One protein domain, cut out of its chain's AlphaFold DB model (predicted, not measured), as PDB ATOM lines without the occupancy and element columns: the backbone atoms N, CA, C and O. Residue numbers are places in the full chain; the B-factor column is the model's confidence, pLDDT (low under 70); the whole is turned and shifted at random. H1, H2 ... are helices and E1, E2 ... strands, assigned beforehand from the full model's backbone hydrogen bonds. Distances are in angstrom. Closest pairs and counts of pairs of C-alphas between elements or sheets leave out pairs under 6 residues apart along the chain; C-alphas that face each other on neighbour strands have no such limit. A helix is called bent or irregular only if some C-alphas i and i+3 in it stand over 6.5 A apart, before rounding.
ATOM      1  N   LEU A 832     117.397 134.792  76.456       61.59
ATOM      2  CA  LEU A 832     118.861 134.708  76.487       61.59
ATOM      3  C   LEU A 832     119.393 135.827  77.399       61.59
ATOM      4  O   LEU A 832     119.791 136.896  76.944       61.59
ATOM      5  N   SER A 833     119.295 135.594  78.709       65.00
ATOM      6  CA  SER A 833     119.636 136.547  79.770       65.00
ATOM      7  C   SER A 833     121.130 136.604  80.081       65.00
ATOM      8  O   SER A 833     121.562 137.557  80.724       65.00
ATOM      9  N   ALA A 834     121.898 135.589  79.663       78.88
ATOM     10  CA  ALA A 834     123.301 135.406  80.038       78.88
ATOM     11  C   ALA A 834     123.520 135.450  81.569       78.88
ATOM     12  O   ALA A 834     124.530 135.945  82.056       78.88
ATOM     13  N   ASN A 835     122.533 134.964  82.331       81.31
ATOM     14  CA  ASN A 835     122.530 134.878  83.792       81.31
ATOM     15  C   ASN A 835     122.079 133.459  84.182       81.31
ATOM     16  O   ASN A 835     120.976 133.239  84.685       81.31
ATOM     17  N   GLU A 836     122.885 132.478  83.775       85.62
ATOM     18  CA  GLU A 836     122.495 131.068  83.751       85.62
ATOM     19  C   GLU A 836     122.708 130.414  85.137       85.62
ATOM     20  O   GLU A 836     123.809 130.496  85.692       85.62
ATOM     21  N   PRO A 837     121.688 129.787  85.767       82.44
ATOM     22  CA  PRO A 837     121.685 129.690  87.226       82.44
ATOM     23  C   PRO A 837     122.517 128.518  87.757       82.44
ATOM     24  O   PRO A 837     122.221 127.345  87.489       82.44
ATOM     25  N   MET A 838     123.510 128.844  88.589       86.31
ATOM     26  CA  MET A 838     124.364 127.884  89.290       86.31
ATOM     27  C   MET A 838     123.551 126.970  90.223       86.31
ATOM     28  O   MET A 838     122.811 127.431  91.092       86.31
ATOM     29  N   GLU A 839     123.736 125.655  90.099       86.31
ATOM     30  CA  GLU A 839     123.131 124.652  90.985       86.31
ATOM     31  C   GLU A 839     124.197 123.667  91.464       86.31
ATOM     32  O   GLU A 839     124.987 123.189  90.655       86.31
ATOM     33  N   TYR A 840     124.219 123.340  92.762       86.62
ATOM     34  CA  TYR A 840     125.187 122.400  93.360       86.62
ATOM     35  C   TYR A 840     126.659 122.794  93.124       86.62
ATOM     36  O   TYR A 840     127.523 121.947  92.902       86.62
ATOM     37  N   ASN A 841     126.932 124.103  93.190       86.44
ATOM     38  CA  ASN A 841     128.219 124.725  92.866       86.44
ATOM     39  C   ASN A 841     128.696 124.358  91.446       86.44
ATOM     40  O   ASN A 841     129.857 124.006  91.226       86.44
ATOM     41  N   THR A 842     127.768 124.369  90.486       88.94
ATOM     42  CA  THR A 842     128.045 124.087  89.076       88.94
ATOM     43  C   THR A 842     127.153 124.932  88.167       88.94
ATOM     44  O   THR A 842     125.937 124.977  88.368       88.94
ATOM     45  N   ILE A 843     127.740 125.594  87.167       91.19
ATOM     46  CA  ILE A 843     127.005 126.036  85.972       91.19
ATOM     47  C   ILE A 843     127.117 124.911  84.948       91.19
ATOM     48  O   ILE A 843     128.201 124.407  84.679       91.19
ATOM     49  N   TRP A 844     125.977 124.458  84.435       92.69
ATOM     50  CA  TRP A 844     125.900 123.204  83.677       92.69
ATOM     51  C   TRP A 844     125.930 123.418  82.164       92.69
ATOM     52  O   TRP A 844     126.366 122.527  81.441       92.69
ATOM     53  N   VAL A 845     125.459 124.582  81.709       92.50
ATOM     54  CA  VAL A 845     125.283 124.926  80.293       92.50
ATOM     55  C   VAL A 845     126.613 125.231  79.595       92.50
ATOM     56  O   VAL A 845     127.638 125.424  80.243       92.50
ATOM     57  N   ALA A 846     126.591 125.265  78.264       94.25
ATOM     58  CA  ALA A 846     127.756 125.528  77.423       94.25
ATOM     59  C   ALA A 846     128.270 126.985  77.510       94.25
ATOM     60  O   ALA A 846     127.470 127.885  77.788       94.25
ATOM     61  N   PRO A 847     129.560 127.256  77.213       94.31
ATOM     62  CA  PRO A 847     130.145 128.602  77.295       94.31
ATOM     63  C   PRO A 847     129.430 129.641  76.423       94.31
ATOM     64  O   PRO A 847     129.293 130.797  76.829       94.31
ATOM     65  N   GLU A 848     128.915 129.248  75.255       92.62
ATOM     66  CA  GLU A 848     128.079 130.130  74.437       92.62
ATOM     67  C   GLU A 848     126.756 130.497  75.128       92.62
ATOM     68  O   GLU A 848     126.375 131.666  75.107       92.62
ATOM     69  N   VAL A 849     126.110 129.557  75.827       91.88
ATOM     70  CA  VAL A 849     124.838 129.788  76.537       91.88
ATOM     71  C   VAL A 849     125.041 130.652  77.782       91.88
ATOM     72  O   VAL A 849     124.224 131.537  78.034       91.88
ATOM     73  N   VAL A 850     126.162 130.494  78.502       91.56
ATOM     74  CA  VAL A 850     126.559 131.407  79.599       91.56
ATOM     75  C   VAL A 850     126.585 132.862  79.122       91.56
ATOM     76  O   VAL A 850     126.112 133.749  79.826       91.56
ATOM     77  N   CYS A 851     127.067 133.110  77.902       89.19
ATOM     78  CA  CYS A 851     127.097 134.444  77.296       89.19
ATOM     79  C   CYS A 851     125.808 134.831  76.542       89.19
ATOM     80  O   CYS A 851     125.773 135.887  75.912       89.19
ATOM     81  N   GLY A 852     124.742 134.026  76.596       87.19
ATOM     82  CA  GLY A 852     123.473 134.302  75.911       87.19
ATOM     83  C   GLY A 852     123.482 134.042  74.399       87.19
ATOM     84  O   GLY A 852     122.610 134.548  73.696       87.19
ATOM     85  N   GLY A 853     124.451 133.276  73.899       87.25
ATOM     86  CA  GLY A 853     124.415 132.622  72.590       87.25
ATOM     87  C   GLY A 853     123.680 131.273  72.631       87.25
ATOM     88  O   GLY A 853     123.178 130.858  73.679       87.25
ATOM     89  N   ILE A 854     123.593 130.576  71.492       85.81
ATOM     90  CA  ILE A 854     122.958 129.245  71.405       85.81
ATOM     91  C   ILE A 854     123.384 128.463  70.151       85.81
ATOM     92  O   ILE A 854     123.342 128.983  69.030       85.81
ATOM     93  N   ASP A 855     123.695 127.178  70.333       88.19
ATOM     94  CA  ASP A 855     123.877 126.211  69.251       88.19
ATOM     95  C   ASP A 855     123.225 124.847  69.560       88.19
ATOM     96  O   ASP A 855     122.922 124.506  70.703       88.19
ATOM     97  N   VAL A 856     123.015 124.031  68.526       82.31
ATOM     98  CA  VAL A 856     122.469 122.665  68.633       82.31
ATOM     99  C   VAL A 856     123.399 121.726  69.417       82.31
ATOM    100  O   VAL A 856     122.952 120.750  70.016       82.31
ATOM    101  N   LYS A 857     124.698 122.048  69.467       91.81
ATOM    102  CA  LYS A 857     125.730 121.349  70.243       91.81
ATOM    103  C   LYS A 857     125.852 121.874  71.685       91.81
ATOM    104  O   LYS A 857     126.671 121.359  72.450       91.81
ATOM    105  N   SER A 858     125.058 122.868  72.102       91.81
ATOM    106  CA  SER A 858     125.083 123.387  73.482       91.81
ATOM    107  C   SER A 858     124.600 122.358  74.511       91.81
ATOM    108  O   SER A 858     125.189 122.236  75.583       91.81
ATOM    109  N   ASP A 859     123.585 121.550  74.183       92.31
ATOM    110  CA  ASP A 859     123.091 120.505  75.098       92.31
ATOM    111  C   ASP A 859     124.107 119.367  75.309       92.31
ATOM    112  O   ASP A 859     124.109 118.731  76.365       92.31
ATOM    113  N   VAL A 860     125.013 119.128  74.350       95.75
ATOM    114  CA  VAL A 860     126.070 118.102  74.454       95.75
ATOM    115  C   VAL A 860     127.064 118.449  75.569       95.75
ATOM    116  O   VAL A 860     127.425 117.575  76.359       95.75
ATOM    117  N   TRP A 861     127.430 119.728  75.708       96.44
ATOM    118  CA  TRP A 861     128.255 120.208  76.825       96.44
ATOM    119  C   TRP A 861     127.572 119.944  78.174       96.44
ATOM    120  O   TRP A 861     128.190 119.404  79.093       96.44
ATOM    121  N   SER A 862     126.273 120.244  78.273       95.06
ATOM    122  CA  SER A 862     125.470 120.000  79.479       95.06
ATOM    123  C   SER A 862     125.404 118.514  79.847       95.06
ATOM    124  O   SER A 862     125.525 118.161  81.023       95.06
ATOM    125  N   ILE A 863     125.286 117.624  78.854       96.88
ATOM    126  CA  ILE A 863     125.377 116.169  79.055       96.88
ATOM    127  C   ILE A 863     126.772 115.771  79.555       96.88
ATOM    128  O   ILE A 863     126.861 114.951  80.469       96.88
ATOM    129  N   GLY A 864     127.842 116.372  79.026       97.00
ATOM    130  CA  GLY A 864     129.210 116.207  79.531       97.00
ATOM    131  C   GLY A 864     129.344 116.580  81.004       97.00
ATOM    132  O   GLY A 864     129.791 115.765  81.805       97.00
ATOM    133  N   THR A 865     128.869 117.765  81.389       95.69
ATOM    134  CA  THR A 865     128.926 118.248  82.778       95.69
ATOM    135  C   THR A 865     128.092 117.379  83.731       95.69
ATOM    136  O   THR A 865     128.516 117.105  84.856       95.69
ATOM    137  N   ILE A 866     126.941 116.866  83.276       96.12
ATOM    138  CA  ILE A 866     126.139 115.880  84.020       96.12
ATOM    139  C   ILE A 866     126.886 114.549  84.173       96.12
ATOM    140  O   ILE A 866     126.955 114.018  85.282       96.12
ATOM    141  N   ALA A 867     127.453 114.011  83.091       96.94
ATOM    142  CA  ALA A 867     128.209 112.762  83.119       96.94
ATOM    143  C   ALA A 867     129.439 112.873  84.035       96.94
ATOM    144  O   ALA A 867     129.660 111.989  84.860       96.94
ATOM    145  N   PHE A 868     130.174 113.988  83.959       94.44
ATOM    146  CA  PHE A 868     131.333 114.265  84.804       94.44
ATOM    147  C   PHE A 868     130.966 114.240  86.287       94.44
ATOM    148  O   PHE A 868     131.541 113.467  87.045       94.44
ATOM    149  N   ARG A 869     129.962 115.023  86.704       92.88
ATOM    150  CA  ARG A 869     129.576 115.119  88.122       92.88
ATOM    151  C   ARG A 869     128.995 113.811  88.677       92.88
ATOM    152  O   ARG A 869     129.070 113.580  89.879       92.88
ATOM    153  N   LEU A 870     128.443 112.939  87.828       94.75
ATOM    154  CA  LEU A 870     128.053 111.578  88.223       94.75
ATOM    155  C   LEU A 870     129.270 110.653  88.403       94.75
ATOM    156  O   LEU A 870     129.290 109.861  89.345       94.75
ATOM    157  N   LEU A 871     130.280 110.760  87.534       93.75
ATOM    158  CA  LEU A 871     131.521 109.981  87.622       93.75
ATOM    159  C   LEU A 871     132.409 110.449  88.792       93.75
ATOM    160  O   LEU A 871     132.962 109.608  89.492       93.75
ATOM    161  N   GLU A 872     132.467 111.752  89.082       89.44
ATOM    162  CA  GLU A 872     133.118 112.310  90.281       89.44
ATOM    163  C   GLU A 872     132.511 111.735  91.569       89.44
ATOM    164  O   GLU A 872     133.234 111.253  92.439       89.44
ATOM    165  N   ILE A 873     131.175 111.703  91.671       89.81
ATOM    166  CA  ILE A 873     130.488 111.093  92.819       89.81
ATOM    167  C   ILE A 873     130.792 109.593  92.924       89.81
ATOM    168  O   ILE A 873     130.984 109.100  94.034       89.81
ATOM    169  N   LEU A 874     130.881 108.865  91.804       92.19
ATOM    170  CA  LEU A 874     131.271 107.451  91.818       92.19
ATOM    171  C   LEU A 874     132.696 107.262  92.365       92.19
ATOM    172  O   LEU A 874     132.890 106.454  93.272       92.19
ATOM    173  N   VAL A 875     133.672 108.026  91.864       89.75
ATOM    174  CA  VAL A 875     135.073 107.982  92.324       89.75
ATOM    175  C   VAL A 875     135.171 108.302  93.817       89.75
ATOM    176  O   VAL A 875     135.752 107.521  94.572       89.75
ATOM    177  N   ASN A 876     134.518 109.374  94.268       86.81
ATOM    178  CA  ASN A 876     134.522 109.777  95.674       86.81
ATOM    179  C   ASN A 876     133.892 108.705  96.583       86.81
ATOM    180  O   ASN A 876     134.457 108.381  97.628       86.81
ATOM    181  N   LEU A 877     132.782 108.079  96.167       86.62
ATOM    182  CA  LEU A 877     132.173 106.959  96.899       86.62
ATOM    183  C   LEU A 877     133.103 105.740  96.998       86.62
ATOM    184  O   LEU A 877     133.207 105.157  98.076       86.62
ATOM    185  N   HIS A 878     133.795 105.369  95.915       86.12
ATOM    186  CA  HIS A 878     134.756 104.258  95.922       86.12
ATOM    187  C   HIS A 878     135.982 104.536  96.806       86.12
ATOM    188  O   HIS A 878     136.508 103.615  97.424       86.12
ATOM    189  N   GLN A 879     136.403 105.797  96.922       83.88
ATOM    190  CA  GLN A 879     137.497 106.225  97.805       83.88
ATOM    191  C   GLN A 879     137.052 106.478  99.261       83.88
ATOM    192  O   GLN A 879     137.842 106.961 100.069       83.88
ATOM    193  N   GLY A 880     135.785 106.214  99.611       76.56
ATOM    194  CA  GLY A 880     135.218 106.499 100.938       76.56
ATOM    195  C   GLY A 880     135.022 107.992 101.250       76.56
ATOM    196  O   GLY A 880     134.617 108.348 102.359       76.56
ATOM    197  N   ARG A 881     135.274 108.883 100.285       75.06
ATOM    198  CA  ARG A 881     135.236 110.342 100.442       75.06
ATOM    199  C   ARG A 881     133.800 110.861 100.316       75.06
ATOM    200  O   ARG A 881     133.266 111.011  99.220       75.06
ATOM    201  N   ARG A 882     133.167 111.228 101.435       61.62
ATOM    202  CA  ARG A 882     131.915 112.019 101.435       61.62
ATOM    203  C   ARG A 882     132.230 113.519 101.311       61.62
ATOM    204  O   ARG A 882     132.013 114.278 102.250       61.62
ATOM    205  N   GLY A 883     132.773 113.939 100.165       55.25
ATOM    206  CA  GLY A 883     133.271 115.305  99.941       55.25
ATOM    207  C   GLY A 883     133.092 115.822  98.509       55.25
ATOM    208  O   GLY A 883     132.765 115.069  97.596       55.25
ATOM    209  N   ARG A 884     133.299 117.133  98.321       55.38
ATOM    210  CA  ARG A 884     133.295 117.811  97.010       55.38
ATOM    211  C   ARG A 884     134.716 118.282  96.689       55.38
ATOM    212  O   ARG A 884     135.054 119.415  97.021       55.38
ATOM    213  N   GLU A 885     135.546 117.433  96.092       50.44
ATOM    214  CA  GLU A 885     136.928 117.825  95.766       50.44
ATOM    215  C   GLU A 885     136.940 118.945  94.719       50.44
ATOM    216  O   GLU A 885     137.548 119.993  94.939       50.44
ATOM    217  N   LEU A 886     136.109 118.834  93.675       55.22
ATOM    218  CA  LEU A 886     135.764 119.971  92.818       55.22
ATOM    219  C   LEU A 886     134.574 120.720  93.431       55.22
ATOM    220  O   LEU A 886     133.425 120.665  92.977       55.22
ATOM    221  N   SER A 887     134.860 121.423  94.530       60.16
ATOM    222  CA  SER A 887     133.874 122.178  95.318       60.16
ATOM    223  C   SER A 887     133.172 123.297  94.535       60.16
ATOM    224  O   SER A 887     132.090 123.727  94.940       60.16
ATOM    225  N   LYS A 888     133.759 123.729  93.414       72.88
ATOM    226  CA  LYS A 888     133.254 124.696  92.434       72.88
ATOM    227  C   LYS A 888     133.628 124.198  91.032       72.88
ATOM    228  O   LYS A 888     134.795 123.906  90.800       72.88
ATOM    229  N   LEU A 889     132.666 124.104  90.112       84.75
ATOM    230  CA  LEU A 889     132.901 123.761  88.701       84.75
ATOM    231  C   LEU A 889     132.203 124.792  87.811       84.75
ATOM    232  O   LEU A 889     130.986 124.937  87.893       84.75
ATOM    233  N   PHE A 890     132.959 125.502  86.971       89.06
ATOM    234  CA  PHE A 890     132.433 126.595  86.140       89.06
ATOM    235  C   PHE A 890     131.673 127.641  86.981       89.06
ATOM    236  O   PHE A 890     130.536 128.004  86.686       89.06
ATOM    237  N   CYS A 891     132.272 128.077  88.092       85.44
ATOM    238  CA  CYS A 891     131.631 128.984  89.042       85.44
ATOM    239  C   CYS A 891     132.089 130.437  88.847       85.44
ATOM    240  O   CYS A 891     133.290 130.672  88.711       85.44
ATOM    241  N   PRO A 892     131.174 131.419  88.936       84.00
ATOM    242  CA  PRO A 892     131.539 132.832  88.993       84.00
ATOM    243  C   PRO A 892     132.412 133.137  90.220       84.00
ATOM    244  O   PRO A 892     132.198 132.556  91.290       84.00
ATOM    245  N   SER A 893     133.377 134.055  90.083       79.56
ATOM    246  CA  SER A 893     134.247 134.483  91.195       79.56
ATOM    247  C   SER A 893     134.046 135.926  91.671       79.56
ATOM    248  O   SER A 893     134.629 136.286  92.691       79.56
ATOM    249  N   PHE A 894     133.241 136.749  90.990       73.19
ATOM    250  CA  PHE A 894     132.936 138.119  91.416       73.19
ATOM    251  C   PHE A 894     131.562 138.160  92.092       73.19
ATOM    252  O   PHE A 894     130.519 138.186  91.443       73.19
ATOM    253  N   ALA A 907     128.001 151.485  84.712       48.78
ATOM    254  CA  ALA A 907     127.884 150.108  84.212       48.78
ATOM    255  C   ALA A 907     127.614 149.009  85.269       48.78
ATOM    256  O   ALA A 907     127.734 147.833  84.938       48.78
ATOM    257  N   GLY A 908     127.250 149.373  86.506       61.75
ATOM    258  CA  GLY A 908     127.166 148.520  87.708       61.75
ATOM    259  C   GLY A 908     126.923 147.013  87.505       61.75
ATOM    260  O   GLY A 908     127.869 146.234  87.356       61.75
ATOM    261  N   GLU A 909     125.662 146.573  87.545       61.53
ATOM    262  CA  GLU A 909     125.319 145.140  87.525       61.53
ATOM    263  C   GLU A 909     125.748 144.439  86.228       61.53
ATOM    264  O   GLU A 909     126.100 143.259  86.231       61.53
ATOM    265  N   ARG A 910     125.770 145.171  85.107       70.75
ATOM    266  CA  ARG A 910     126.186 144.634  83.804       70.75
ATOM    267  C   ARG A 910     127.681 144.320  83.778       70.75
ATOM    268  O   ARG A 910     128.059 143.290  83.226       70.75
ATOM    269  N   SER A 911     128.517 145.142  84.413       74.81
ATOM    270  CA  SER A 911     129.944 144.856  84.604       74.81
ATOM    271  C   SER A 911     130.158 143.640  85.504       74.81
ATOM    272  O   SER A 911     130.995 142.802  85.178       74.81
ATOM    273  N   LEU A 912     129.374 143.489  86.579       80.94
ATOM    274  CA  LEU A 912     129.427 142.307  87.451       80.94
ATOM    275  C   LEU A 912     129.033 141.021  86.704       80.94
ATOM    276  O   LEU A 912     129.724 140.009  86.815       80.94
ATOM    277  N   LEU A 913     127.974 141.067  85.891       84.62
ATOM    278  CA  LEU A 913     127.536 139.927  85.080       84.62
ATOM    279  C   LEU A 913     128.561 139.567  83.991       84.62
ATOM    280  O   LEU A 913     128.893 138.394  83.825       84.62
ATOM    281  N   VAL A 914     129.128 140.564  83.299       85.88
ATOM    282  CA  VAL A 914     130.216 140.355  82.326       85.88
ATOM    283  C   VAL A 914     131.457 139.772  83.004       85.88
ATOM    284  O   VAL A 914     132.023 138.813  82.480       85.88
ATOM    285  N   ALA A 915     131.871 140.282  84.168       84.81
ATOM    286  CA  ALA A 915     133.026 139.763  84.902       84.81
ATOM    287  C   ALA A 915     132.819 138.302  85.330       84.81
ATOM    288  O   ALA A 915     133.671 137.449  85.076       84.81
ATOM    289  N   ASN A 916     131.644 137.986  85.878       88.88
ATOM    290  CA  ASN A 916     131.277 136.623  86.246       88.88
ATOM    291  C   ASN A 916     131.296 135.669  85.053       88.88
ATOM    292  O   ASN A 916     132.011 134.665  85.096       88.88
ATOM    293  N   ASN A 917     130.613 136.017  83.963       91.38
ATOM    294  CA  ASN A 917     130.607 135.206  82.747       91.38
ATOM    295  C   ASN A 917     132.017 135.053  82.153       91.38
ATOM    296  O   ASN A 917     132.351 133.964  81.694       91.38
ATOM    297  N   SER A 918     132.877 136.077  82.250       89.94
ATOM    298  CA  SER A 918     134.293 135.984  81.852       89.94
ATOM    299  C   SER A 918     135.021 134.884  82.626       89.94
ATOM    300  O   SER A 918     135.675 134.039  82.021       89.94
ATOM    301  N   THR A 919     134.880 134.848  83.958       88.19
ATOM    302  CA  THR A 919     135.541 133.825  84.794       88.19
ATOM    303  C   THR A 919     135.006 132.417  84.560       88.19
ATOM    304  O   THR A 919     135.777 131.459  84.568       88.19
ATOM    305  N   VAL A 920     133.706 132.289  84.282       91.56
ATOM    306  CA  VAL A 920     133.067 131.011  83.942       91.56
ATOM    307  C   VAL A 920     133.569 130.508  82.586       91.56
ATOM    308  O   VAL A 920     134.012 129.366  82.493       91.56
ATOM    309  N   VAL A 921     133.587 131.359  81.554       92.88
ATOM    310  CA  VAL A 921     134.096 131.010  80.214       92.88
ATOM    311  C   VAL A 921     135.595 130.689  80.241       92.88
ATOM    312  O   VAL A 921     136.019 129.744  79.582       92.88
ATOM    313  N   TYR A 922     136.390 131.410  81.033       89.88
ATOM    314  CA  TYR A 922     137.823 131.149  81.225       89.88
ATOM    315  C   TYR A 922     138.078 129.782  81.887       89.88
ATOM    316  O   TYR A 922     138.905 129.011  81.401       89.88
ATOM    317  N   GLN A 923     137.305 129.415  82.920       88.75
ATOM    318  CA  GLN A 923     137.333 128.062  83.503       88.75
ATOM    319  C   GLN A 923     136.895 126.988  82.493       88.75
ATOM    320  O   GLN A 923     137.527 125.940  82.401       88.75
ATOM    321  N   MET A 924     135.834 127.238  81.716       92.50
ATOM    322  CA  MET A 924     135.371 126.318  80.664       92.50
ATOM    323  C   MET A 924     136.424 126.117  79.566       92.50
ATOM    324  O   MET A 924     136.609 125.000  79.094       92.50
ATOM    325  N   MET A 925     137.149 127.175  79.195       91.69
ATOM    326  CA  MET A 925     138.261 127.120  78.249       91.69
ATOM    327  C   MET A 925     139.439 126.308  78.812       91.69
ATOM    328  O   MET A 925     139.908 125.387  78.147       91.69
ATOM    329  N   LEU A 926     139.867 126.562  80.054       87.38
ATOM    330  CA  LEU A 926     140.949 125.803  80.696       87.38
ATOM    331  C   LEU A 926     140.612 124.308  80.866       87.38
ATOM    332  O   LEU A 926     141.477 123.453  80.668       87.38
ATOM    333  N   MET A 927     139.353 123.967  81.148       87.94
ATOM    334  CA  MET A 927     138.885 122.574  81.246       87.94
ATOM    335  C   MET A 927     138.649 121.895  79.883       87.94
ATOM    336  O   MET A 927     138.427 120.686  79.844       87.94
ATOM    337  N   SER A 928     138.691 122.639  78.770       91.56
ATOM    338  CA  SER A 928     138.367 122.104  77.442       91.56
ATOM    339  C   SER A 928     139.413 121.123  76.894       91.56
ATOM    340  O   SER A 928     140.573 121.097  77.329       91.56
ATOM    341  N   SER A 929     138.996 120.297  75.932       89.75
ATOM    342  CA  SER A 929     139.855 119.319  75.245       89.75
ATOM    343  C   SER A 929     140.632 119.887  74.053       89.75
ATOM    344  O   SER A 929     141.631 119.299  73.651       89.75
ATOM    345  N   ASP A 930     140.186 121.019  73.514       92.75
ATOM    346  CA  ASP A 930     140.676 121.694  72.308       92.75
ATOM    347  C   ASP A 930     141.420 123.011  72.600       92.75
ATOM    348  O   ASP A 930     141.747 123.759  71.678       92.75
ATOM    349  N   LYS A 931     141.739 123.289  73.871       90.75
ATOM    350  CA  LYS A 931     142.724 124.322  74.218       90.75
ATOM    351  C   LYS A 931     144.090 123.984  73.612       90.75
ATOM    352  O   LYS A 931     144.553 122.847  73.666       90.75
ATOM    353  N   MET A 932     144.758 125.002  73.090       88.38
ATOM    354  CA  MET A 932     146.101 124.934  72.521       88.38
ATOM    355  C   MET A 932     147.047 125.821  73.328       88.38
ATOM    356  O   MET A 932     146.630 126.826  73.908       88.38
ATOM    357  N   GLU A 933     148.328 125.463  73.363       87.62
ATOM    358  CA  GLU A 933     149.369 126.314  73.938       87.62
ATOM    359  C   GLU A 933     149.738 127.407  72.925       87.62
ATOM    360  O   GLU A 933     150.181 127.112  71.817       87.62
ATOM    361  N   VAL A 934     149.498 128.672  73.277       85.38
ATOM    362  CA  VAL A 934     149.697 129.830  72.377       85.38
ATOM    363  C   VAL A 934     151.014 130.551  72.679       85.38
ATOM    364  O   VAL A 934     151.624 131.161  71.805       85.38
ATOM    365  N   VAL A 935     151.451 130.473  73.934       82.12
ATOM    366  CA  VAL A 935     152.719 130.975  74.478       82.12
ATOM    367  C   VAL A 935     153.147 129.945  75.539       82.12
ATOM    368  O   VAL A 935     152.254 129.364  76.152       82.12
ATOM    369  N   PRO A 936     154.447 129.697  75.800       81.94
ATOM    370  CA  PRO A 936     154.866 128.719  76.806       81.94
ATOM    371  C   PRO A 936     154.142 128.867  78.158       81.94
ATOM    372  O   PRO A 936     154.087 129.965  78.721       81.94
ATOM    373  N   ASN A 937     153.581 127.760  78.655       79.44
ATOM    374  CA  ASN A 937     152.718 127.649  79.842       79.44
ATOM    375  C   ASN A 937     151.408 128.480  79.799       79.44
ATOM    376  O   ASN A 937     150.815 128.744  80.852       79.44
ATOM    377  N   LYS A 938     150.939 128.893  78.610       83.31
ATOM    378  CA  LYS A 938     149.748 129.739  78.402       83.31
ATOM    379  C   LYS A 938     148.801 129.192  77.322       83.31
ATOM    380  O   LYS A 938     149.159 129.098  76.147       83.31
ATOM    381  N   TYR A 939     147.555 128.915  77.710       86.44
ATOM    382  CA  TYR A 939     146.576 128.173  76.903       86.44
ATOM    383  C   TYR A 939     145.356 129.006  76.481       86.44
ATOM    384  O   TYR A 939     144.855 129.824  77.252       86.44
ATOM    385  N   ALA A 940     144.852 128.774  75.268       89.38
ATOM    386  CA  ALA A 940     143.601 129.342  74.755       89.38
ATOM    387  C   ALA A 940     142.955 128.405  73.720       89.38
ATOM    388  O   ALA A 940     143.645 127.589  73.116       89.38
ATOM    389  N   VAL A 941     141.649 128.540  73.467       90.00
ATOM    390  CA  VAL A 941     140.976 127.838  72.349       90.00
ATOM    391  C   VAL A 941     141.036 128.676  71.070       90.00
ATOM    392  O   VAL A 941     141.276 128.149  69.987       90.00
ATOM    393  N   TYR A 942     140.869 129.997  71.190       87.00
ATOM    394  CA  TYR A 942     140.933 130.923  70.059       87.00
ATOM    395  C   TYR A 942     142.051 131.950  70.234       87.00
ATOM    396  O   TYR A 942     142.307 132.441  71.330       87.00
ATOM    397  N   THR A 943     142.687 132.345  69.132       81.19
ATOM    398  CA  THR A 943     143.472 133.586  69.101       81.19
ATOM    399  C   THR A 943     142.525 134.785  69.164       81.19
ATOM    400  O   THR A 943     141.363 134.682  68.770       81.19
ATOM    401  N   THR A 944     143.011 135.956  69.585       73.94
ATOM    402  CA  THR A 944     142.204 137.192  69.592       73.94
ATOM    403  C   THR A 944     141.578 137.496  68.229       73.94
ATOM    404  O   THR A 944     140.405 137.838  68.169       73.94
ATOM    405  N   ARG A 945     142.321 137.277  67.134       73.50
ATOM    406  CA  ARG A 945     141.843 137.471  65.750       73.50
ATOM    407  C   ARG A 945     140.735 136.497  65.334       73.50
ATOM    408  O   ARG A 945     139.888 136.863  64.530       73.50
ATOM    409  N   ASN A 946     140.734 135.274  65.866       81.69
ATOM    410  CA  ASN A 946     139.745 134.250  65.516       81.69
ATOM    411  C   ASN A 946     138.547 134.243  66.488       81.69
ATOM    412  O   ASN A 946     137.503 133.669  66.180       81.69
ATOM    413  N   CYS A 947     138.682 134.891  67.651       83.81
ATOM    414  CA  CYS A 947     137.650 134.952  68.682       83.81
ATOM    415  C   CYS A 947     136.379 135.676  68.206       83.81
ATOM    416  O   CYS A 947     135.284 135.249  68.562       83.81
ATOM    417  N   ASP A 948     136.490 136.723  67.380       85.12
ATOM    418  CA  ASP A 948     135.318 137.442  66.853       85.12
ATOM    419  C   ASP A 948     134.455 136.559  65.934       85.12
ATOM    420  O   ASP A 948     133.233 136.516  66.081       85.12
ATOM    421  N   ALA A 949     135.078 135.762  65.059       86.44
ATOM    422  CA  ALA A 949     134.362 134.797  64.220       86.44
ATOM    423  C   ALA A 949     133.662 133.710  65.061       86.44
ATOM    424  O   ALA A 949     132.524 133.328  64.779       86.44
ATOM    425  N   ALA A 950     134.308 133.247  66.138       86.69
ATOM    426  CA  ALA A 950     133.709 132.302  67.078       86.69
ATOM    427  C   ALA A 950     132.518 132.906  67.845       86.69
ATOM    428  O   ALA A 950     131.489 132.249  67.994       86.69
ATOM    429  N   ILE A 951     132.637 134.163  68.283       86.94
ATOM    430  CA  ILE A 951     131.582 134.949  68.943       86.94
ATOM    431  C   ILE A 951     130.332 135.060  68.062       86.94
ATOM    432  O   ILE A 951     129.213 134.857  68.540       86.94
ATOM    433  N   GLU A 952     130.517 135.362  66.776       86.62
ATOM    434  CA  GLU A 952     129.413 135.529  65.828       86.62
ATOM    435  C   GLU A 952     128.751 134.195  65.493       86.62
ATOM    436  O   GLU A 952     127.523 134.091  65.550       86.62
ATOM    437  N   LYS A 953     129.544 133.140  65.285       86.94
ATOM    438  CA  LYS A 953     129.028 131.779  65.098       86.94
ATOM    439  C   LYS A 953     128.250 131.268  66.317       86.94
ATOM    440  O   LYS A 953     127.193 130.659  66.165       86.94
ATOM    441  N   ALA A 954     128.743 131.555  67.522       85.75
ATOM    442  CA  ALA A 954     128.080 131.252  68.790       85.75
ATOM    443  C   ALA A 954     126.824 132.111  69.047       85.75
ATOM    444  O   ALA A 954     126.094 131.853  70.006       85.75
ATOM    445  N   LYS A 955     126.554 133.116  68.196       88.44
ATOM    446  CA  LYS A 955     125.440 134.077  68.295       88.44
ATOM    447  C   LYS A 955     125.460 134.880  69.599       88.44
ATOM    448  O   LYS A 955     124.411 135.272  70.109       88.44
ATOM    449  N   VAL A 956     126.650 135.125  70.153       86.19
ATOM    450  CA  VAL A 956     126.805 135.861  71.414       86.19
ATOM    451  C   VAL A 956     126.420 137.336  71.198       86.19
ATOM    452  O   VAL A 956     127.014 138.010  70.347       86.19
ATOM    453  N   PRO A 957     125.435 137.874  71.945       83.88
ATOM    454  CA  PRO A 957     124.973 139.247  71.774       83.88
ATOM    455  C   PRO A 957     126.081 140.261  72.082       83.88
ATOM    456  O   PRO A 957     126.930 140.031  72.942       83.88
ATOM    457  N   TRP A 958     126.030 141.428  71.425       80.31
ATOM    458  CA  TRP A 958     127.028 142.505  71.552       80.31
ATOM    459  C   TRP A 958     127.432 142.807  73.008       80.31
ATOM    460  O   TRP A 958     128.616 142.888  73.327       80.31
ATOM    461  N   SER A 959     126.449 142.876  73.911       81.12
ATOM    462  CA  SER A 959     126.636 143.140  75.344       81.12
ATOM    463  C   SER A 959     127.450 142.085  76.107       81.12
ATOM    464  O   SER A 959     127.938 142.391  77.189       81.12
ATOM    465  N   MET A 960     127.603 140.870  75.570       85.81
ATOM    466  CA  MET A 960     128.356 139.766  76.185       85.81
ATOM    467  C   MET A 960     129.629 139.375  75.421       85.81
ATOM    468  O   MET A 960     130.384 138.541  75.919       85.81
ATOM    469  N   ARG A 961     129.948 140.013  74.280       87.00
ATOM    470  CA  ARG A 961     131.191 139.730  73.527       87.00
ATOM    471  C   ARG A 961     132.444 139.816  74.407       87.00
ATOM    472  O   ARG A 961     133.291 138.932  74.341       87.00
ATOM    473  N   ARG A 962     132.518 140.817  75.300       85.44
ATOM    474  CA  ARG A 962     133.628 140.976  76.266       85.44
ATOM    475  C   ARG A 962     133.790 139.779  77.211       85.44
ATOM    476  O   ARG A 962     134.919 139.450  77.539       85.44
ATOM    477  N   ALA A 963     132.703 139.122  77.625       88.25
ATOM    478  CA  ALA A 963     132.785 137.944  78.491       88.25
ATOM    479  C   ALA A 963     133.329 136.714  77.747       88.25
ATOM    480  O   ALA A 963     134.091 135.924  78.305       88.25
ATOM    481  N   TYR A 964     133.001 136.582  76.460       90.56
ATOM    482  CA  TYR A 964     133.464 135.465  75.638       90.56
ATOM    483  C   TYR A 964     134.968 135.529  75.299       90.56
ATOM    484  O   TYR A 964     135.559 134.501  74.964       90.56
ATOM    485  N   LEU A 965     135.624 136.689  75.470       87.19
ATOM    486  CA  LEU A 965     137.087 136.839  75.338       87.19
ATOM    487  C   LEU A 965     137.886 135.949  76.310       87.19
ATOM    488  O   LEU A 965     139.044 135.635  76.030       87.19
ATOM    489  N   GLY A 966     137.257 135.435  77.378       87.25
ATOM    490  CA  GLY A 966     137.843 134.388  78.223       87.25
ATOM    491  C   GLY A 966     138.262 133.131  77.440       87.25
ATOM    492  O   GLY A 966     139.193 132.443  77.849       87.25
ATOM    493  N   SER A 967     137.660 132.872  76.270       90.06
ATOM    494  CA  SER A 967     138.054 131.792  75.345       90.06
ATOM    495  C   SER A 967     139.430 131.990  74.684       90.06
ATOM    496  O   SER A 967     140.060 131.017  74.259       90.06
ATOM    497  N   ALA A 968     139.924 133.233  74.653       86.94
ATOM    498  CA  ALA A 968     141.278 133.600  74.237       86.94
ATOM    499  C   ALA A 968     142.281 133.652  75.412       86.94
ATOM    500  O   ALA A 968     143.429 134.072  75.243       86.94
ATOM    501  N   GLY A 969     141.852 133.258  76.618       83.38
ATOM    502  CA  GLY A 969     142.648 133.374  77.841       83.38
ATOM    503  C   GLY A 969     142.897 134.823  78.267       83.38
ATOM    504  O   GLY A 969     143.929 135.099  78.872       83.38
ATOM    505  N   ILE A 970     141.988 135.744  77.921       81.81
ATOM    506  CA  ILE A 970     142.057 137.167  78.279       81.81
ATOM    507  C   ILE A 970     140.791 137.545  79.050       81.81
ATOM    508  O   ILE A 970     139.674 137.387  78.559       81.81
ATOM    509  N   LEU A 971     140.968 138.066  80.261       83.94
ATOM    510  CA  LEU A 971     139.886 138.550  81.118       83.94
ATOM    511  C   LEU A 971     139.760 140.082  80.977       83.94
ATOM    512  O   LEU A 971     140.789 140.754  80.956       83.94
ATOM    513  N   PRO A 972     138.546 140.674  80.917       76.81
ATOM    514  CA  PRO A 972     138.351 142.096  80.586       76.81
ATOM    515  C   PRO A 972     139.111 143.150  81.413       76.81
ATOM    516  O   PRO A 972     139.223 144.286  80.963       76.81
ATOM    517  N   TRP A 973     139.603 142.807  82.608       76.62
ATOM    518  CA  TRP A 973     140.390 143.683  83.496       76.62
ATOM    519  C   TRP A 973     141.903 143.609  83.302       76.62
ATOM    520  O   TRP A 973     142.634 144.371  83.929       76.62
ATOM    521  N   GLN A 974     142.384 142.703  82.462       72.69
ATOM    522  CA  GLN A 974     143.801 142.574  82.170       72.69
ATOM    523  C   GLN A 974     144.164 143.574  81.052       72.69
ATOM    524  O   GLN A 974     143.521 143.581  80.003       72.69
ATOM    525  N   ASP A 975     145.169 144.436  81.262       62.97
ATOM    526  CA  ASP A 975     145.522 145.486  80.287       62.97
ATOM    527  C   ASP A 975     146.051 144.885  78.974       62.97
ATOM    528  O   ASP A 975     147.170 144.368  78.894       62.97
ATOM    529  N   LEU A 976     145.246 145.020  77.919       61.59
ATOM    530  CA  LEU A 976     145.517 144.541  76.563       61.59
ATOM    531  C   LEU A 976     146.856 145.032  75.977       61.59
ATOM    532  O   LEU A 976     147.343 144.428  75.024       61.59
ATOM    533  N   LYS A 977     147.471 146.091  76.526       56.00
ATOM    534  CA  LYS A 977     148.808 146.564  76.122       56.00
ATOM    535  C   LYS A 977     149.962 145.696  76.633       56.00
ATOM    536  O   LYS A 977     151.016 145.682  76.003       56.00
ATOM    537  N   TYR A 978     149.781 144.989  77.750       53.84
ATOM    538  CA  TYR A 978     150.851 144.244  78.438       53.84
ATOM    539  C   TYR A 978     150.569 142.739  78.574       53.84
ATOM    540  O   TYR A 978     151.459 141.957  78.916       53.84
ATOM    541  N   VAL A 979     149.339 142.305  78.293       60.88
ATOM    542  CA  VAL A 979     148.900 140.916  78.468       60.88
ATOM    543  C   VAL A 979     149.321 140.043  77.289       60.88
ATOM    544  O   VAL A 979     148.758 140.113  76.197       60.88
ATOM    545  N   LYS A 980     150.277 139.139  77.532       61.88
ATOM    546  CA  LYS A 980     150.537 138.008  76.629       61.88
ATOM    547  C   LYS A 980     149.301 137.086  76.613       61.88
ATOM    548  O   LYS A 980     148.883 136.684  77.705       61.88
ATOM    549  N   PRO A 981     148.740 136.730  75.441       63.97
ATOM    550  CA  PRO A 981     147.513 135.932  75.342       63.97
ATOM    551  C   PRO A 981     147.662 134.533  75.962       63.97
ATOM    552  O   PRO A 981     148.772 134.010  76.070       63.97
ATOM    553  N   GLY A 982     146.533 133.931  76.346       68.62
ATOM    554  CA  GLY A 982     146.457 132.607  76.974       68.62
ATOM    555  C   GLY A 982     146.514 132.616  78.511       68.62
ATOM    556  O   GLY A 982     147.202 133.431  79.124       68.62
ATOM    557  N   ALA A 983     145.800 131.677  79.128       75.81
ATOM    558  CA  ALA A 983     145.660 131.472  80.573       75.81
ATOM    559  C   ALA A 983     146.759 130.562  81.152       75.81
ATOM    560  O   ALA A 983     147.205 129.645  80.463       75.81
ATOM    561  N   GLN A 984     147.180 130.765  82.406       71.31
ATOM    562  CA  GLN A 984     148.208 129.916  83.034       71.31
ATOM    563  C   GLN A 984     147.648 128.551  83.470       71.31
ATOM    564  O   GLN A 984     146.511 128.453  83.929       71.31
ATOM    565  N   LYS A 985     148.459 127.486  83.357       62.56
ATOM    566  CA  LYS A 985     148.016 126.103  83.648       62.56
ATOM    567  C   LYS A 985     147.587 125.887  85.108       62.56
ATOM    568  O   LYS A 985     146.664 125.121  85.376       62.56
ATOM    569  N   GLU A 986     148.257 126.560  86.038       57.50
ATOM    570  CA  GLU A 986     148.145 126.340  87.490       57.50
ATOM    571  C   GLU A 986     146.770 126.725  88.069       57.50
ATOM    572  O   GLU A 986     146.344 126.164  89.077       57.50
ATOM    573  N   GLU A 987     146.026 127.615  87.405       54.88
ATOM    574  CA  GLU A 987     144.726 128.122  87.875       54.88
ATOM    575  C   GLU A 987     143.575 127.104  87.747       54.88
ATOM    576  O   GLU A 987     142.504 127.297  88.326       54.88
ATOM    577  N   CYS A 988     143.756 126.027  86.975       50.19
ATOM    578  CA  CYS A 988     142.659 125.139  86.576       50.19
ATOM    579  C   CYS A 988     142.263 124.093  87.637       50.19
ATOM    580  O   CYS A 988     141.167 123.531  87.577       50.19
ATOM    581  N   GLY A 989     143.148 123.786  88.589       56.44
ATOM    582  CA  GLY A 989     143.032 122.569  89.397       56.44
ATOM    583  C   GLY A 989     143.314 121.296  88.583       56.44
ATOM    584  O   GLY A 989     143.319 121.285  87.352       56.44
ATOM    585  N   ASN A 990     143.607 120.197  89.276       65.12
ATOM    586  CA  ASN A 990     144.399 119.108  88.697       65.12
ATOM    587  C   ASN A 990     143.564 118.028  87.962       65.12
ATOM    588  O   ASN A 990     143.709 116.831  88.225       65.12
ATOM    589  N   LEU A 991     142.666 118.447  87.055       76.12
ATOM    590  CA  LEU A 991     141.696 117.577  86.359       76.12
ATOM    591  C   LEU A 991     142.356 116.399  85.616       76.12
ATOM    592  O   LEU A 991     141.806 115.298  85.606       76.12
ATOM    593  N   GLU A 992     143.530 116.616  85.020       76.94
ATOM    594  CA  GLU A 992     144.297 115.568  84.331       76.94
ATOM    595  C   GLU A 992     144.657 114.441  85.318       76.94
ATOM    596  O   GLU A 992     144.261 113.296  85.102       76.94
ATOM    597  N   THR A 993     145.227 114.782  86.481       78.88
ATOM    598  CA  THR A 993     145.542 113.798  87.535       78.88
ATOM    599  C   THR A 993     144.307 113.166  88.186       78.88
ATOM    600  O   THR A 993     144.370 112.016  88.615       78.88
ATOM    601  N   PHE A 994     143.161 113.863  88.231       83.19
ATOM    602  CA  PHE A 994     141.899 113.256  88.673       83.19
ATOM    603  C   PHE A 994     141.473 112.130  87.721       83.19
ATOM    604  O   PHE A 994     141.129 111.038  88.178       83.19
ATOM    605  N   PHE A 995     141.531 112.360  86.404       85.19
ATOM    606  CA  PHE A 995     141.225 111.320  85.422       85.19
ATOM    607  C   PHE A 995     142.240 110.172  85.462       85.19
ATOM    608  O   PHE A 995     141.829 109.015  85.423       85.19
ATOM    609  N   GLU A 996     143.535 110.464  85.591       84.88
ATOM    610  CA  GLU A 996     144.584 109.443  85.727       84.88
ATOM    611  C   GLU A 996     144.364 108.571  86.969       84.88
ATOM    612  O   GLU A 996     144.310 107.346  86.857       84.88
ATOM    613  N   ALA A 997     144.131 109.176  88.139       83.31
ATOM    614  CA  ALA A 997     143.856 108.450  89.378       83.31
ATOM    615  C   ALA A 997     142.550 107.633  89.307       83.31
ATOM    616  O   ALA A 997     142.490 106.513  89.819       83.31
ATOM    617  N   ALA A 998     141.506 108.154  88.655       84.81
ATOM    618  CA  ALA A 998     140.224 107.466  88.490       84.81
ATOM    619  C   ALA A 998     140.284 106.285  87.495       84.81
ATOM    620  O   ALA A 998     139.580 105.289  87.687       84.81
ATOM    621  N   ILE A 999     141.144 106.368  86.471       88.75
ATOM    622  CA  ILE A 999     141.443 105.262  85.544       88.75
ATOM    623  C   ILE A 999     142.345 104.217  86.216       88.75
ATOM    624  O   ILE A 999     142.062 103.020  86.132       88.75
ATOM    625  N   TYR A1000     143.400 104.651  86.913       86.56
ATOM    626  CA  TYR A1000     144.358 103.772  87.597       86.56
ATOM    627  C   TYR A1000     143.709 102.974  88.738       86.56
ATOM    628  O   TYR A1000     143.999 101.799  88.921       86.56
ATOM    629  N   SER A1001     142.761 103.578  89.463       83.81
ATOM    630  CA  SER A1001     141.932 102.876  90.460       83.81
ATOM    631  C   SER A1001     140.813 102.011  89.853       83.81
ATOM    632  O   SER A1001     140.015 101.439  90.594       83.81
ATOM    633  N   HIS A1002     140.739 101.909  88.520       86.38
ATOM    634  CA  HIS A1002     139.747 101.143  87.755       86.38
ATOM    635  C   HIS A1002     138.272 101.491  88.047       86.38
ATOM    636  O   HIS A1002     137.372 100.712  87.725       86.38
ATOM    637  N   VAL A1003     137.995 102.671  88.617       88.31
ATOM    638  CA  VAL A1003     136.622 103.112  88.926       88.31
ATOM    639  C   VAL A1003     135.905 103.642  87.678       88.31
ATOM    640  O   VAL A1003     134.687 103.480  87.554       88.31
ATOM    641  N   ILE A1004     136.648 104.240  86.737       92.81
ATOM    642  CA  ILE A1004     136.137 104.685  85.430       92.81
ATOM    643  C   ILE A1004     137.067 104.234  84.294       92.81
ATOM    644  O   ILE A1004     138.283 104.168  84.450       92.81
ATOM    645  N   SER A1005     136.498 103.936  83.130       94.25
ATOM    646  CA  SER A1005     137.241 103.558  81.923       94.25
ATOM    647  C   SER A1005     137.806 104.766  81.167       94.25
ATOM    648  O   SER A1005     137.240 105.860  81.188       94.25
ATOM    649  N   ALA A1006     138.888 104.550  80.412       92.81
ATOM    650  CA  ALA A1006     139.443 105.562  79.506       92.81
ATOM    651  C   ALA A1006     138.416 106.042  78.459       92.81
ATOM    652  O   ALA A1006     138.362 107.232  78.153       92.81
ATOM    653  N   ASP A1007     137.537 105.149  77.983       94.56
ATOM    654  CA  ASP A1007     136.424 105.496  77.089       94.56
ATOM    655  C   ASP A1007     135.476 106.534  77.728       94.56
ATOM    656  O   ASP A1007     134.974 107.417  77.030       94.56
ATOM    657  N   ALA A1008     135.254 106.472  79.050       94.94
ATOM    658  CA  ALA A1008     134.446 107.459  79.772       94.94
ATOM    659  C   ALA A1008     135.100 108.847  79.741       94.94
ATOM    660  O   ALA A1008     134.426 109.853  79.527       94.94
ATOM    661  N   VAL A1009     136.423 108.903  79.914       94.12
ATOM    662  CA  VAL A1009     137.190 110.155  79.878       94.12
ATOM    663  C   VAL A1009     137.262 110.726  78.456       94.12
ATOM    664  O   VAL A1009     137.136 111.937  78.291       94.12
ATOM    665  N   ASP A1010     137.368 109.890  77.418       94.94
ATOM    666  CA  ASP A1010     137.268 110.342  76.021       94.94
ATOM    667  C   ASP A1010     135.869 110.899  75.688       94.94
ATOM    668  O   ASP A1010     135.754 111.955  75.064       94.94
ATOM    669  N   PHE A1011     134.794 110.259  76.170       96.81
ATOM    670  CA  PHE A1011     133.431 110.791  76.032       96.81
ATOM    671  C   PHE A1011     133.300 112.188  76.660       96.81
ATOM    672  O   PHE A1011     132.758 113.103  76.040       96.81
ATOM    673  N   LEU A1012     133.835 112.373  77.872       96.00
ATOM    674  CA  LEU A1012     133.837 113.667  78.560       96.00
ATOM    675  C   LEU A1012     134.646 114.724  77.802       96.00
ATOM    676  O   LEU A1012     134.140 115.825  77.584       96.00
ATOM    677  N   LYS A1013     135.859 114.382  77.345       94.19
ATOM    678  CA  LYS A1013     136.709 115.282  76.548       94.19
ATOM    679  C   LYS A1013     135.993 115.763  75.283       94.19
ATOM    680  O   LYS A1013     136.061 116.949  74.984       94.19
ATOM    681  N   ARG A1014     135.248 114.895  74.587       96.62
ATOM    682  CA  ARG A1014     134.451 115.273  73.401       96.62
ATOM    683  C   ARG A1014     133.229 116.138  73.728       96.62
ATOM    684  O   ARG A1014     132.888 117.022  72.948       96.62
ATOM    685  N   CYS A1015     132.569 115.925  74.867       96.94
ATOM    686  CA  CYS A1015     131.487 116.817  75.304       96.94
ATOM    687  C   CYS A1015     132.001 118.216  75.683       96.94
ATOM    688  O   CYS A1015     131.321 119.207  75.417       96.94
ATOM    689  N   TRP A1016     133.193 118.295  76.279       95.75
ATOM    690  CA  TRP A1016     133.872 119.537  76.670       95.75
ATOM    691  C   TRP A1016     134.862 120.059  75.611       95.75
ATOM    692  O   TRP A1016     135.842 120.729  75.932       95.75
ATOM    693  N   THR A1017     134.598 119.795  74.331       96.44
ATOM    694  CA  THR A1017     135.212 120.552  73.233       96.44
ATOM    695  C   THR A1017     134.543 121.926  73.161       96.44
ATOM    696  O   THR A1017     133.331 122.026  72.962       96.44
ATOM    697  N   PHE A1018     135.299 122.998  73.364       94.88
ATOM    698  CA  PHE A1018     134.802 124.370  73.409       94.88
ATOM    699  C   PHE A1018     134.331 124.826  72.021       94.88
ATOM    700  O   PHE A1018     133.217 125.340  71.890       94.88
ATOM    701  N   ASN A1019     135.142 124.592  70.984       92.81
ATOM    702  CA  ASN A1019     134.893 125.023  69.613       92.81
ATOM    703  C   ASN A1019     133.666 124.333  68.987       92.81
ATOM    704  O   ASN A1019     133.599 123.110  68.872       92.81
ATOM    705  N   LEU A1020     132.708 125.138  68.517       91.06
ATOM    706  CA  LEU A1020     131.448 124.683  67.922       91.06
ATOM    707  C   LEU A1020     131.594 123.997  66.554       91.06
ATOM    708  O   LEU A1020     130.640 123.365  66.104       91.06
ATOM    709  N   ASP A1021     132.726 124.097  65.854       90.06
ATOM    710  CA  ASP A1021     133.010 123.208  64.713       90.06
ATOM    711  C   ASP A1021     133.312 121.792  65.195       90.06
ATOM    712  O   ASP A1021     132.629 120.843  64.807       90.06
ATOM    713  N   LEU A1022     134.277 121.684  66.107       93.44
ATOM    714  CA  LEU A1022     134.857 120.423  66.564       93.44
ATOM    715  C   LEU A1022     133.954 119.659  67.543       93.44
ATOM    716  O   LEU A1022     133.986 118.428  67.563       93.44
ATOM    717  N   ARG A1023     133.120 120.355  68.333       95.56
ATOM    718  CA  ARG A1023     132.184 119.711  69.267       95.56
ATOM    719  C   ARG A1023     131.209 118.817  68.472       95.56
ATOM    720  O   ARG A1023     130.573 119.308  67.534       95.56
ATOM    721  N   PRO A1024     131.078 117.520  68.787       95.12
ATOM    722  CA  PRO A1024     130.219 116.601  68.041       95.12
ATOM    723  C   PRO A1024     128.724 116.874  68.268       95.12
ATOM    724  O   PRO A1024     128.323 117.475  69.265       95.12
ATOM    725  N   SER A1025     127.883 116.412  67.337       93.00
ATOM    726  CA  SER A1025     126.422 116.448  67.484       93.00
ATOM    727  C   SER A1025     125.926 115.398  68.498       93.00
ATOM    728  O   SER A1025     126.647 114.435  68.791       93.00
ATOM    729  N   PRO A1026     124.681 115.517  69.010       92.12
ATOM    730  CA  PRO A1026     124.089 114.488  69.866       92.12
ATOM    731  C   PRO A1026     124.070 113.093  69.217       92.12
ATOM    732  O   PRO A1026     124.283 112.092  69.898       92.12
ATOM    733  N   GLU A1027     123.884 113.039  67.896       91.81
ATOM    734  CA  GLU A1027     123.894 111.823  67.079       91.81
ATOM    735  C   GLU A1027     125.273 111.151  67.053       91.81
ATOM    736  O   GLU A1027     125.392 109.973  67.392       91.81
ATOM    737  N   VAL A1028     126.331 111.912  66.751       93.44
ATOM    738  CA  VAL A1028     127.721 111.415  66.756       93.44
ATOM    739  C   VAL A1028     128.132 110.934  68.151       93.44
ATOM    740  O   VAL A1028     128.868 109.959  68.287       93.44
ATOM    741  N   MET A1029     127.614 111.548  69.217       95.19
ATOM    742  CA  MET A1029     127.889 111.075  70.576       95.19
ATOM    743  C   MET A1029     127.130 109.790  70.950       95.19
ATOM    744  O   MET A1029     127.568 109.083  71.857       95.19
ATOM    745  N   LEU A1030     126.050 109.410  70.249       93.69
ATOM    746  CA  LEU A1030     125.339 108.138  70.480       93.69
ATOM    747  C   LEU A1030     126.069 106.910  69.913       93.69
ATOM    748  O   LEU A1030     125.819 105.789  70.388       93.69
ATOM    749  N   SER A1031     126.955 107.105  68.931       93.50
ATOM    750  CA  SER A1031     127.848 106.073  68.385       93.50
ATOM    751  C   SER A1031     129.193 105.981  69.116       93.50
ATOM    752  O   SER A1031     129.965 105.065  68.840       93.50
ATOM    753  N   HIS A1032     129.469 106.865  70.084       95.31
ATOM    754  CA  HIS A1032     130.725 106.866  70.839       95.31
ATOM    755  C   HIS A1032     131.001 105.504  71.521       95.31
ATOM    756  O   HIS A1032     130.078 104.954  72.137       95.31
ATOM    757  N   PRO A1033     132.240 104.959  71.475       92.81
ATOM    758  CA  PRO A1033     132.564 103.635  72.024       92.81
ATOM    759  C   PRO A1033     132.150 103.426  73.484       92.81
ATOM    760  O   PRO A1033     131.713 102.331  73.842       92.81
ATOM    761  N   TRP A1034     132.193 104.477  74.313       95.12
ATOM    762  CA  TRP A1034     131.740 104.409  75.702       95.12
ATOM    763  C   TRP A1034     130.261 104.036  75.807       95.12
ATOM    764  O   TRP A1034     129.897 103.210  76.645       95.12
ATOM    765  N   LEU A1035     129.411 104.611  74.947       93.00
ATOM    766  CA  LEU A1035     127.968 104.366  74.913       93.00
ATOM    767  C   LEU A1035     127.567 103.185  74.017       93.00
ATOM    768  O   LEU A1035     126.430 102.719  74.136       93.00
ATOM    769  N   ASN A1036     128.440 102.724  73.115       83.81
ATOM    770  CA  ASN A1036     128.188 101.599  72.213       83.81
ATOM    771  C   ASN A1036     129.434 100.702  72.015       83.81
ATOM    772  O   ASN A1036     130.060 100.733  70.953       83.81
ATOM    773  N   PRO A1037     129.776  99.841  72.993       65.62
ATOM    774  CA  PRO A1037     130.979  99.006  72.926       65.62
ATOM    775  C   PRO A1037     130.967  97.958  71.798       65.62
ATOM    776  O   PRO A1037     132.022  97.425  71.470       65.62
ATOM    777  N   ARG A1038     129.819  97.682  71.153       59.22
ATOM    778  CA  ARG A1038     129.757  96.775  69.989       59.22
ATOM    779  C   ARG A1038     130.479  97.337  68.762       59.22
ATOM    780  O   ARG A1038     131.086  96.567  68.030       59.22
ATOM    781  N   LEU A1039     130.481  98.662  68.569       57.44
ATOM    782  CA  LEU A1039     131.263  99.291  67.493       57.44
ATOM    783  C   LEU A1039     132.770  99.085  67.690       57.44
ATOM    784  O   LEU A1039     133.498  98.958  66.713       57.44
ATOM    785  N   LYS A1040     133.224  98.980  68.945       50.12
ATOM    786  CA  LYS A1040     134.625  98.690  69.269       50.12
ATOM    787  C   LYS A1040     135.043  97.297  68.788       50.12
ATOM    788  O   LYS A1040     136.164  97.151  68.336       50.12
ATOM    789  N   GLN A1041     134.136  96.314  68.838       46.34
ATOM    790  CA  GLN A1041     134.399  94.948  68.366       46.34
ATOM    791  C   GLN A1041     134.493  94.876  66.835       46.34
ATOM    792  O   GLN A1041     135.430  94.269  66.329       46.34
ATOM    793  N   VAL A1042     133.588  95.546  66.110       46.38
ATOM    794  CA  VAL A1042     133.621  95.597  64.633       46.38
ATOM    795  C   VAL A1042     134.897  96.288  64.141       46.38
ATOM    796  O   VAL A1042     135.632  95.715  63.348       46.38
ATOM    797  N   LEU A1043     135.242  97.450  64.707       45.00
ATOM    798  CA  LEU A1043     136.465  98.179  64.338       45.00
ATOM    799  C   LEU A1043     137.764  97.411  64.649       45.00
ATOM    800  O   LEU A1043     138.781  97.684  64.023       45.00
TER     801      LEU A1043
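AT A GLANCE: This is residues 832 to 894 and 907 to 1043 of the 1048 residues of the protein "Kinase" of Giardia intestinalis (strain ATCC 50581 / GS clone H7) (UniProt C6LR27). The model is a body of two helical lobes. In one, H3 and H5 run side by side, with H1 on H3, H4 on H5, and the small hairpin of E1 and E2 near their last residues; in the other, H2 packs on H8, with H7 and H9 near them and H10 at the far end. The printed part has 200 residues, with ten named helices and two named strands in the order H1 H2 H3 E1 E2 H4 H5 H6 H7 H8 H9 H10; the two strands are antiparallel and the class is mostly helix. It is compact, with a radius of gyration of the C-alphas of 17.1 A, and spans 52 by 37 by 35 A.

HOW THE PARTS SIT: E1, residues 932 to 935, and E2, residues 938 to 940, form an antiparallel hairpin, with N 932 and O 940 at 2.8 A and N 938 and O 935 at 2.8 A, within hydrogen-bond range. Residues 938 to 939 of E2 also pair antiparallel with residues 983 to 984. The closest C-alphas of E2 and H3, residues 908 to 926, are those of Ala 940 and Met 925, 6.8 A apart. H3 is the hub. It touches H5, residues 958 to 968, at a shallow tilt of 31 degrees, the same way; the closest C-alphas, of Ser 918 and Ala 963, are 4.2 A apart. With residues 917 to 924 alone H3 touches H1, residues 847 to 850, closest at the C-alphas of Val 921 and Pro 847, 5.5 A. With residues 923 to 926 alone it only just touches H6, residues 985 to 988, with 3 pairs of C-alphas within 8 A, the closest those of Leu 926 and Cys 988, 6.2 A. H4, residues 944 to 953, touches H5 at a steep tilt of 52 degrees, opposite ways, closest at the C-alphas of Thr 944 and Ala 968, 5.9 A. H2, residues 858 to 878, touches H8, residues 1006 to 1015, with residues 860 to 868 alone, at a shallow tilt of 33 degrees, only just short of steep, opposite ways; the C-alphas of Gly 864 and Cys 1015 are closest, 4.8 A. H7, residues 991 to 1000, is close to H2 but not clearly touching, as is H9, residues 1026 to 1030; the closest C-alphas are those of Val 875 and Ala 998, 6.4 A, and of Val 860 and Pro 1026, 6.2 A. H10, residues 1037 to 1043, touches no helix. Every O i to N i+4 pair is within hydrogen-bond range in H3, H7, H8 and H9, against 16 of 17 in H2, 4 of 6 in H4, 2 of 3 in H10 and 2 of 7 in H5, which has 6 of 8 O i to N i+3 pairs within range; H1 and H6 are too short for an i+4 pair.

IN THESE COORDINATES: H1 begins at C-alpha 847, (130.145, 128.602, 77.295). H2 measures 31.0 A from first to last C-alpha, beginning at (125.083, 123.387, 73.482), and H3 27.5 A. H5 measures 17.0 A and is irregular, with C-alphas 959 and 962 7.4 A apart; H4 is only just irregular, with C-alphas 945 and 948 6.6 A apart. H10 ends at C-alpha 1043, (136.465, 98.179, 64.338).

THE WHOLE: The two C-alphas farthest apart, those of Ala 907 and Val 1042, are 58.2 A apart. Residues 895 to 906 are not printed, and C-alphas 894 and 907 are 14.9 A apart across this cut, in the link from H2 to H3. The link from H5 to H6 is long. Mean pLDDT of the printed part is 83.0; 32 residues are under 70, among them 882 to 887, 975 to 982 and 1037 to 1043.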